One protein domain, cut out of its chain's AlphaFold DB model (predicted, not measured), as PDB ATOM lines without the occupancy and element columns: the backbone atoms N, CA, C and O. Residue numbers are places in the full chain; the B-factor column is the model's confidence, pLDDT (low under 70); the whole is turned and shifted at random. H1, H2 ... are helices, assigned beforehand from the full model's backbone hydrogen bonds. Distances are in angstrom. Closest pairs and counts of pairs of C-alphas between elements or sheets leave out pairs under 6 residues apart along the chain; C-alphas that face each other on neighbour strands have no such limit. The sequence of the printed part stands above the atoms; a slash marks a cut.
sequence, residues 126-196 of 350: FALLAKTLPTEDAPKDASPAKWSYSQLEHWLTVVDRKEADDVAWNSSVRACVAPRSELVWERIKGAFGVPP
ATOM      1  N   PHE A 126     211.485 252.264 268.530       97.50
ATOM      2  CA  PHE A 126     212.469 253.019 267.755       97.50
ATOM      3  C   PHE A 126     213.879 252.427 267.861       97.50
ATOM      4  O   PHE A 126     214.578 252.344 266.854       97.50
ATOM      5  N   ALA A 127     214.263 251.887 269.020       97.44
ATOM      6  CA  ALA A 127     215.516 251.143 269.160       97.44
ATOM      7  C   ALA A 127     215.546 249.833 268.344       97.44
ATOM      8  O   ALA A 127     216.615 249.404 267.909       97.44
ATOM      9  N   LEU A 128     214.400 249.170 268.139       96.62
ATOM     10  CA  LEU A 128     214.300 248.022 267.227       96.62
ATOM     11  C   LEU A 128     214.395 248.468 265.769       96.62
ATOM     12  O   LEU A 128     215.077 247.823 264.979       96.62
ATOM     13  N   LEU A 129     213.758 249.586 265.434       96.62
ATOM     14  CA  LEU A 129     213.757 250.156 264.094       96.62
ATOM     15  C   LEU A 129     215.160 250.624 263.672       96.62
ATOM     16  O   LEU A 129     215.592 250.356 262.555       96.62
ATOM     17  N   ALA A 130     215.928 251.204 264.595       97.44
ATOM     18  CA  ALA A 130     217.335 251.541 264.377       97.44
ATOM     19  C   ALA A 130     218.200 250.328 263.989       97.44
ATOM     20  O   ALA A 130     219.217 250.488 263.326       97.44
ATOM     21  N   LYS A 131     217.799 249.108 264.378       96.88
ATOM     22  CA  LYS A 131     218.501 247.865 264.014       96.88
ATOM     23  C   LYS A 131     218.067 247.288 262.668       96.88
ATOM     24  O   LYS A 131     218.780 246.445 262.132       96.88
ATOM     25  N   THR A 132     216.891 247.661 262.161       96.00
ATOM     26  CA  THR A 132     216.365 247.165 260.878       96.00
ATOM     27  C   THR A 132     216.626 248.129 259.724       96.00
ATOM     28  O   THR A 132     216.572 247.716 258.564       96.00
ATOM     29  N   LEU A 133     216.910 249.401 260.017       96.75
ATOM     30  CA  LEU A 133     217.299 250.398 259.026       96.75
ATOM     31  C   LEU A 133     218.800 250.354 258.693       96.75
ATOM     32  O   LEU A 133     219.603 249.902 259.508       96.75
ATOM     33  N   PRO A 134     219.191 250.844 257.499       95.94
ATOM     34  CA  PRO A 134     220.591 251.064 257.164       95.94
ATOM     35  C   PRO A 134     221.259 252.009 258.168       95.94
ATOM     36  O   PRO A 134     220.688 253.036 258.544       95.94
ATOM     37  N   THR A 135     222.484 251.668 258.566       95.69
ATOM     38  CA  THR A 135     223.317 252.513 259.433       95.69
ATOM     39  C   THR A 135     223.985 253.645 258.655       95.69
ATOM     40  O   THR A 135     224.238 254.703 259.220       95.69
ATOM     41  N   GLU A 136     224.294 253.426 257.376       95.44
ATOM     42  CA  GLU A 136     224.948 254.431 256.536       95.44
ATOM     43  C   GLU A 136     223.949 255.488 256.078       95.44
ATOM     44  O   GLU A 136     222.882 255.161 255.553       95.44
ATOM     45  N   ASP A 137     224.319 256.754 256.255       92.25
ATOM     46  CA  ASP A 137     223.508 257.884 255.824       92.25
ATOM     47  C   ASP A 137     223.362 257.880 254.301       92.25
ATOM     48  O   ASP A 137     224.338 257.974 253.552       92.25
ATOM     49  N   ALA A 138     222.119 257.793 253.827       94.62
ATOM     50  CA  ALA A 138     221.835 257.956 252.413       94.62
ATOM     51  C   ALA A 138     222.015 259.434 252.003       94.62
ATOM     52  O   ALA A 138     222.036 260.333 252.850       94.62
ATOM     53  N   PRO A 139     222.097 259.745 250.698       95.88
ATOM     54  CA  PRO A 139     222.023 261.126 250.227       95.88
ATOM     55  C   PRO A 139     220.787 261.848 250.786       95.88
ATOM     56  O   PRO A 139     219.742 261.228 250.974       95.88
ATOM     57  N   LYS A 140     220.879 263.162 251.025       91.44
ATOM     58  CA  LYS A 140     219.765 263.959 251.584       91.44
ATOM     59  C   LYS A 140     218.494 263.895 250.730       91.44
ATOM     60  O   LYS A 140     217.397 263.883 251.272       91.44
ATOM     61  N   ASP A 141     218.660 263.766 249.417       93.38
ATOM     62  CA  ASP A 141     217.561 263.671 248.449       93.38
ATOM     63  C   ASP A 141     217.140 262.216 248.159       93.38
ATOM     64  O   ASP A 141     216.475 261.930 247.161       93.38
ATOM     65  N   ALA A 142     217.562 261.260 248.992       95.44
ATOM     66  CA  ALA A 142     217.199 259.864 248.817       95.44
ATOM     67  C   ALA A 142     215.691 259.649 248.997       95.44
ATOM     68  O   ALA A 142     215.038 260.251 249.849       95.44
ATOM     69  N   SER A 143     215.143 258.718 248.211       96.44
ATOM     70  CA  SER A 143     213.778 258.222 248.394       96.44
ATOM     71  C   SER A 143     213.579 257.714 249.833       96.44
ATOM     72  O   SER A 143     214.467 256.995 250.299       96.44
ATOM     73  N   PRO A 144     212.422 257.943 250.484       97.44
ATOM     74  CA  PRO A 144     212.179 257.512 251.866       97.44
ATOM     75  C   PRO A 144     212.428 256.023 252.134       97.44
ATOM     76  O   PRO A 144     212.923 255.642 253.189       97.44
ATOM     77  N   ALA A 145     212.204 255.166 251.134       96.75
ATOM     78  CA  ALA A 145     212.522 253.740 251.206       96.75
ATOM     79  C   ALA A 145     214.010 253.444 251.488       96.75
ATOM     80  O   ALA A 145     214.345 252.383 252.012       96.75
ATOM     81  N   LYS A 146     214.918 254.368 251.166       97.00
ATOM     82  CA  LYS A 146     216.374 254.235 251.327       97.00
ATOM     83  C   LYS A 146     216.924 255.006 252.525       97.00
ATOM     84  O   LYS A 146     218.137 255.001 252.699       97.00
ATOM     85  N   TRP A 147     216.076 255.656 253.319       98.00
ATOM     86  CA  TRP A 147     216.545 256.423 254.467       98.00
ATOM     87  C   TRP A 147     217.251 255.549 255.505       98.00
ATOM     88  O   TRP A 147     216.850 254.408 255.755       98.00
ATOM     89  N   SER A 148     218.298 256.113 256.105       97.75
ATOM     90  CA  SER A 148     218.899 255.612 257.340       97.75
ATOM     91  C   SER A 148     218.025 255.963 258.551       97.75
ATOM     92  O   SER A 148     217.070 256.742 258.457       97.75
ATOM     93  N   TYR A 149     218.342 255.392 259.717       97.81
ATOM     94  CA  TYR A 149     217.612 255.709 260.952       97.81
ATOM     95  C   TYR A 149     217.725 257.182 261.352       97.81
ATOM     96  O   TYR A 149     216.714 257.789 261.692       97.81
ATOM     97  N   SER A 150     218.916 257.771 261.238       97.75
ATOM     98  CA  SER A 150     219.161 259.195 261.506       97.75
ATOM     99  C   SER A 150     218.298 260.103 260.621       97.75
ATOM    100  O   SER A 150     217.762 261.099 261.096       97.75
ATOM    101  N   GLN A 151     218.111 259.748 259.345       98.06
ATOM    102  CA  GLN A 151     217.262 260.499 258.414       98.06
ATOM    103  C   GLN A 151     215.780 260.380 258.756       98.06
ATOM    104  O   GLN A 151     215.065 261.378 258.712       98.06
ATOM    105  N   LEU A 152     215.322 259.179 259.122       97.94
ATOM    106  CA  LEU A 152     213.953 258.987 259.590       97.94
ATOM    107  C   LEU A 152     213.698 259.770 260.883       97.94
ATOM    108  O   LEU A 152     212.697 260.470 260.982       97.94
ATOM    109  N   GLU A 153     214.596 259.676 261.863       97.69
ATOM    110  CA  GLU A 153     214.497 260.413 263.124       97.69
ATOM    111  C   GLU A 153     214.483 261.926 262.879       97.69
ATOM    112  O   GLU A 153     213.632 262.627 263.422       97.69
ATOM    113  N   HIS A 154     215.349 262.427 261.995       97.88
ATOM    114  CA  HIS A 154     215.348 263.828 261.582       97.88
ATOM    115  C   HIS A 154     214.014 264.236 260.935       97.88
ATOM    116  O   HIS A 154     213.429 265.241 261.323       97.88
ATOM    117  N   TRP A 155     213.484 263.433 260.004       97.94
ATOM    118  CA  TRP A 155     212.174 263.680 259.387       97.94
ATOM    119  C   TRP A 155     211.044 263.739 260.424       97.94
ATOM    120  O   TRP A 155     210.158 264.586 260.346       97.94
ATOM    121  N   LEU A 156     211.083 262.862 261.429       97.75
ATOM    122  CA  LEU A 156     210.076 262.805 262.487       97.75
ATOM    123  C   LEU A 156     210.166 263.981 263.474       97.75
ATOM    124  O   LEU A 156     209.138 264.416 263.983       97.75
ATOM    125  N   THR A 157     211.377 264.470 263.755       98.06
ATOM    126  CA  THR A 157     211.651 265.416 264.855       98.06
ATOM    127  C   THR A 157     211.987 266.833 264.406       98.06
ATOM    128  O   THR A 157     212.171 267.697 265.256       98.06
ATOM    129  N   VAL A 158     212.088 267.095 263.098       98.19
ATOM    130  CA  VAL A 158     212.435 268.426 262.563       98.19
ATOM    131  C   VAL A 158     211.370 268.971 261.614       98.19
ATOM    132  O   VAL A 158     211.125 270.174 261.617       98.19
ATOM    133  N   VAL A 159     210.710 268.114 260.831       97.94
ATOM    134  CA  VAL A 159     209.782 268.548 259.776       97.94
ATOM    135  C   VAL A 159     208.434 268.946 260.373       97.94
ATOM    136  O   VAL A 159     207.631 268.101 260.789       97.94
ATOM    137  N   ASP A 160     208.174 270.249 260.385       97.62
ATOM    138  CA  ASP A 160     206.935 270.828 260.898       97.62
ATOM    139  C   ASP A 160     205.753 270.614 259.930       97.62
ATOM    140  O   ASP A 160     205.912 270.327 258.737       97.62
ATOM    141  N   ARG A 161     204.528 270.789 260.432       95.69
ATOM    142  CA  ARG A 161     203.279 270.661 259.666       95.69
ATOM    143  C   ARG A 161     203.184 271.623 258.487       95.69
ATOM    144  O   ARG A 161     202.526 271.319 257.500       95.69
ATOM    145  N   LYS A 162     203.880 272.757 258.555       95.88
ATOM    146  CA  LYS A 162     203.945 273.733 257.458       95.88
ATOM    147  C   LYS A 162     204.796 273.256 256.280       95.88
ATOM    148  O   LYS A 162     204.587 273.723 255.166       95.88
ATOM    149  N   GLU A 163     205.762 272.373 256.527       97.00
ATOM    150  CA  GLU A 163     206.666 271.850 255.497       97.00
ATOM    151  C   GLU A 163     206.105 270.589 254.835       97.00
ATOM    152  O   GLU A 163     206.224 270.421 253.621       97.00
ATOM    153  N   ALA A 164     205.468 269.722 255.626       96.50
ATOM    154  CA  ALA A 164     204.786 268.526 255.146       96.50
ATOM    155  C   ALA A 164     203.442 268.349 255.864       96.50
ATOM    156  O   ALA A 164     203.392 268.313 257.102       96.50
ATOM    157  N   ASP A 165     202.372 268.191 255.082       95.56
ATOM    158  CA  ASP A 165     201.049 267.832 255.589       95.56
ATOM    159  C   ASP A 165     201.078 266.459 256.284       95.56
ATOM    160  O   ASP A 165     202.010 265.664 256.121       95.56
ATOM    161  N   ASP A 166     200.065 266.179 257.105       95.19
ATOM    162  CA  ASP A 166     200.013 264.935 257.881       95.19
ATOM    163  C   ASP A 166     200.017 263.696 256.955       95.19
ATOM    164  O   ASP A 166     200.628 262.676 257.283       95.19
ATOM    165  N   VAL A 167     199.438 263.815 255.752       93.88
ATOM    166  CA  VAL A 167     199.411 262.766 254.720       93.88
ATOM    167  C   VAL A 167     200.809 262.472 254.165       93.88
ATOM    168  O   VAL A 167     201.255 261.322 254.203       93.88
ATOM    169  N   ALA A 168     201.533 263.473 253.649       95.56
ATOM    170  CA  ALA A 168     202.863 263.271 253.067       95.56
ATOM    171  C   ALA A 168     203.898 262.910 254.133       95.56
ATOM    172  O   ALA A 168     204.800 262.104 253.866       95.56
ATOM    173  N   TRP A 169     203.754 263.462 255.341       97.06
ATOM    174  CA  TRP A 169     204.587 263.094 256.478       97.06
ATOM    175  C   TRP A 169     204.415 261.610 256.819       97.06
ATOM    176  O   TRP A 169     205.401 260.869 256.794       97.06
ATOM    177  N   ASN A 170     203.174 261.149 257.012       96.19
ATOM    178  CA  ASN A 170     202.863 259.749 257.314       96.19
ATOM    179  C   ASN A 170     203.270 258.801 256.171       96.19
ATOM    180  O   ASN A 170     203.865 257.749 256.409       96.19
ATOM    181  N   SER A 171     203.019 259.198 254.921       95.50
ATOM    182  CA  SER A 171     203.383 258.427 253.726       95.50
ATOM    183  C   SER A 171     204.898 258.215 253.608       95.50
ATOM    184  O   SER A 171     205.352 257.104 253.326       95.50
ATOM    185  N   SER A 172     205.701 259.241 253.913       97.19
ATOM    186  CA  SER A 172     207.168 259.138 253.894       97.19
ATOM    187  C   SER A 172     207.690 258.195 254.982       97.19
ATOM    188  O   SER A 172     208.545 257.347 254.711       97.19
ATOM    189  N   VAL A 173     207.126 258.277 256.193       97.38
ATOM    190  CA  VAL A 173     207.453 257.356 257.295       97.38
ATOM    191  C   VAL A 173     207.069 255.922 256.915       97.38
ATOM    192  O   VAL A 173     207.901 255.019 257.027       97.38
ATOM    193  N   ARG A 174     205.859 255.703 256.381       96.25
ATOM    194  CA  ARG A 174     205.404 254.386 255.908       96.25
ATOM    195  C   ARG A 174     206.342 253.812 254.854       96.25
ATOM    196  O   ARG A 174     206.770 252.668 254.982       96.25
ATOM    197  N   ALA A 175     206.688 254.602 253.840       96.56
ATOM    198  CA  ALA A 175     207.580 254.187 252.762       96.56
ATOM    199  C   ALA A 175     208.975 253.784 253.274       96.56
ATOM    200  O   ALA A 175     209.615 252.913 252.688       96.56
ATOM    201  N   CYS A 176     209.433 254.379 254.379       97.56
ATOM    202  CA  CYS A 176     210.669 253.989 255.053       97.56
ATOM    203  C   CYS A 176     210.512 252.691 255.874       97.56
ATOM    204  O   CYS A 176     211.338 251.780 255.772       97.56
ATOM    205  N   VAL A 177     209.459 252.570 256.684       97.44
ATOM    206  CA  VAL A 177     209.355 251.505 257.700       97.44
ATOM    207  C   VAL A 177     208.699 250.227 257.168       97.44
ATOM    208  O   VAL A 177     209.205 249.127 257.415       97.44
ATOM    209  N   ALA A 178     207.601 250.351 256.421       95.62
ATOM    210  CA  ALA A 178     206.760 249.220 256.026       95.62
ATOM    211  C   ALA A 178     207.503 248.136 255.214       95.62
ATOM    212  O   ALA A 178     207.341 246.964 255.551       95.62
ATOM    213  N   PRO A 179     208.393 248.460 254.246       96.00
ATOM    214  CA  PRO A 179     209.125 247.438 253.486       96.00
ATOM    215  C   PRO A 179     210.071 246.565 254.324       96.00
ATOM    216  O   PRO A 179     210.524 245.524 253.856       96.00
ATOM    217  N   ARG A 180     210.421 246.999 255.541       95.06
ATOM    218  CA  ARG A 180     211.377 246.302 256.418       95.06
ATOM    219  C   ARG A 180     210.688 245.571 257.554       95.06
ATOM    220  O   ARG A 180     211.145 244.511 257.973       95.06
ATOM    221  N   SER A 181     209.616 246.150 258.084       96.62
ATOM    222  CA  SER A 181     208.793 245.498 259.091       96.62
ATOM    223  C   SER A 181     207.421 246.156 259.172       96.62
ATOM    224  O   SER A 181     207.219 247.134 259.893       96.62
ATOM    225  N   GLU A 182     206.457 245.564 258.474       95.19
ATOM    226  CA  GLU A 182     205.047 245.949 258.556       95.19
ATOM    227  C   GLU A 182     204.521 245.863 259.997       95.19
ATOM    228  O   GLU A 182     203.845 246.765 260.475       95.19
ATOM    229  N   LEU A 183     204.944 244.852 260.761       95.62
ATOM    230  CA  LEU A 183     204.559 244.721 262.167       95.62
ATOM    231  C   LEU A 183     205.058 245.888 263.037       95.62
ATOM    232  O   LEU A 183     204.350 246.316 263.946       95.62
ATOM    233  N   VAL A 184     206.264 246.407 262.788       95.56
ATOM    234  CA  VAL A 184     206.754 247.611 263.483       95.56
ATOM    235  C   VAL A 184     205.966 248.837 263.031       95.56
ATOM    236  O   VAL A 184     205.615 249.664 263.871       95.56
ATOM    237  N   TRP A 185     205.639 248.924 261.741       95.88
ATOM    238  CA  TRP A 185     204.817 249.999 261.200       95.88
ATOM    239  C   TRP A 185     203.438 250.076 261.869       95.88
ATOM    240  O   TRP A 185     203.074 251.141 262.361       95.88
ATOM    241  N   GLU A 186     202.726 248.953 262.016       95.94
ATOM    242  CA  GLU A 186     201.440 248.896 262.733       95.94
ATOM    243  C   GLU A 186     201.534 249.449 264.163       95.94
ATOM    244  O   GLU A 186     200.648 250.157 264.647       95.94
ATOM    245  N   ARG A 187     202.647 249.175 264.852       96.25
ATOM    246  CA  ARG A 187     202.880 249.672 266.215       96.25
ATOM    247  C   ARG A 187     203.191 251.166 266.246       96.25
ATOM    248  O   ARG A 187     202.749 251.837 267.175       96.25
ATOM    249  N   ILE A 188     203.931 251.676 265.261       96.12
ATOM    250  CA  ILE A 188     204.228 253.110 265.140       96.12
ATOM    251  C   ILE A 188     202.957 253.888 264.814       96.12
ATOM    252  O   ILE A 188     202.691 254.886 265.477       96.12
ATOM    253  N   LYS A 189     202.132 253.398 263.880       94.81
ATOM    254  CA  LYS A 189     200.828 253.998 263.565       94.81
ATOM    255  C   LYS A 189     199.950 254.138 264.801       94.81
ATOM    256  O   LYS A 189     199.465 255.229 265.084       94.81
ATOM    257  N   GLY A 190     199.809 253.054 265.568       95.44
ATOM    258  CA  GLY A 190     199.039 253.073 266.810       95.44
ATOM    259  C   GLY A 190     199.599 254.055 267.843       95.44
ATOM    260  O   GLY A 190     198.829 254.711 268.536       95.44
ATOM    261  N   ALA A 191     200.926 254.205 267.924       95.69
ATOM    262  CA  ALA A 191     201.560 255.173 268.818       95.69
ATOM    263  C   ALA A 191     201.371 256.631 268.369       95.69
ATOM    264  O   ALA A 191     201.265 257.517 269.209       95.69
ATOM    265  N   PHE A 192     201.323 256.875 267.061       95.38
ATOM    266  CA  PHE A 192     201.053 258.190 266.483       95.38
ATOM    267  C   PHE A 192     199.564 258.546 266.455       95.38
ATOM    268  O   PHE A 192     199.230 259.693 266.180       95.38
ATOM    269  N   GLY A 193     198.677 257.585 266.724       94.69
ATOM    270  CA  GLY A 193     197.239 257.783 266.571       94.69
ATOM    271  C   GLY A 193     196.845 258.032 265.115       94.69
ATOM    272  O   GLY A 193     195.932 258.812 264.873       94.69
ATOM    273  N   VAL A 194     197.549 257.414 264.156       93.75
ATOM    274  CA  VAL A 194     197.238 257.554 262.725       93.75
ATOM    275  C   VAL A 194     195.836 256.983 262.478       93.75
ATOM    276  O   VAL A 194     195.633 255.787 262.707       93.75
ATOM    277  N   PRO A 195     194.873 257.803 262.037       89.19
ATOM    278  CA  PRO A 195     193.530 257.353 261.735       89.19
ATOM    279  C   PRO A 195     193.537 256.573 260.399       89.19
ATOM    280  O   PRO A 195     194.411 256.802 259.555       89.19
ATOM    281  N   PRO A 196     192.630 255.599 260.203       85.31
ATOM    282  CA  PRO A 196     192.663 254.695 259.049       85.31
ATOM    283  C   PRO A 196     192.556 255.418 257.698       85.31
ATOM    284  O   PRO A 196     193.052 254.915 256.698       85.31
TER     285      PRO A 196
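Overview. This is residues 126 to 196 of the 350 residues of an uncharacterized protein of Exidia glandulosa HHB12029 (UniProt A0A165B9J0). Four short helices are set in a loose, nearly closed ring, in the order H1, H2, H3, H4, with H2 and H3 side by side as one helical hairpin and H4 folding back from the end of H3 as the second. H1 lies near both H2 and H4, close to each but not clearly touching, and a long loop, residues 133 to 148, joins H1 to H2. The printed part has 71 residues with four named helices and no named strand, and its class is all helix. The whole is compact, with a radius of gyration of the C-alphas of 11.5 A, and its C-alphas span 31 by 28 by 17 A.

Along the chain. H1 is residues 126 to 132, 9.8 A from first to last C-alpha, beginning at C-alpha 126 (212.469, 253.019, 267.755). H2, residues 149 to 158, is 13.8 A long and begins at C-alpha 149 (217.612, 255.709, 260.952). H3, residues 166 to 177, is the longest helix, with 12 residues and 16.4 A. H4, residues 182 to 192, is 15.1 A long and ends at C-alpha 192 (201.053, 258.190, 266.483).

Arrangement. H1 is close to H2 but not clearly touching it; their closest C-alphas, Ala 130 and Tyr 149, are 5.4 A apart. These two run opposite ways at 35.4 degrees, only just a steep tilt. H2 and H3 form a helical hairpin at a shallow tilt of 13 degrees, opposite ways. They only just touch, with 3 pairs of C-alphas within 8 A, and H3 does so with residues 173 to 176 alone; the closest C-alphas are those of Leu 152 and Val 173, 7.1 A apart. H3 and H4 form a second helical hairpin, opposite ways at a shallow tilt of 32 degrees, only just short of steep. They too only just touch, with 3 pairs, H3 with residues 174 to 177 alone; the closest C-alphas, Val 177 and Trp 185, are 5.9 A apart. H4 is close to H1 but not clearly touching it, with the closest C-alphas, Leu 129 and Val 184, 7.5 A apart. H2 and H4 are apart. Each O i to N i+4 pair is within hydrogen-bond range in H2, H3 and H4; in H1, 2 of 3 are.

Size, cuts and confidence. The two C-alphas farthest apart, those of Glu 136 and Pro 196, are 32.4 A apart. The printed part has no cut. The link from H1 to H2 is long, with 16 residues, the one from H2 to H3 is short, and the one from H3 to H4 is tight. The mean pLDDT of the printed part of this predicted model is 96.0, and no printed residue is under 70.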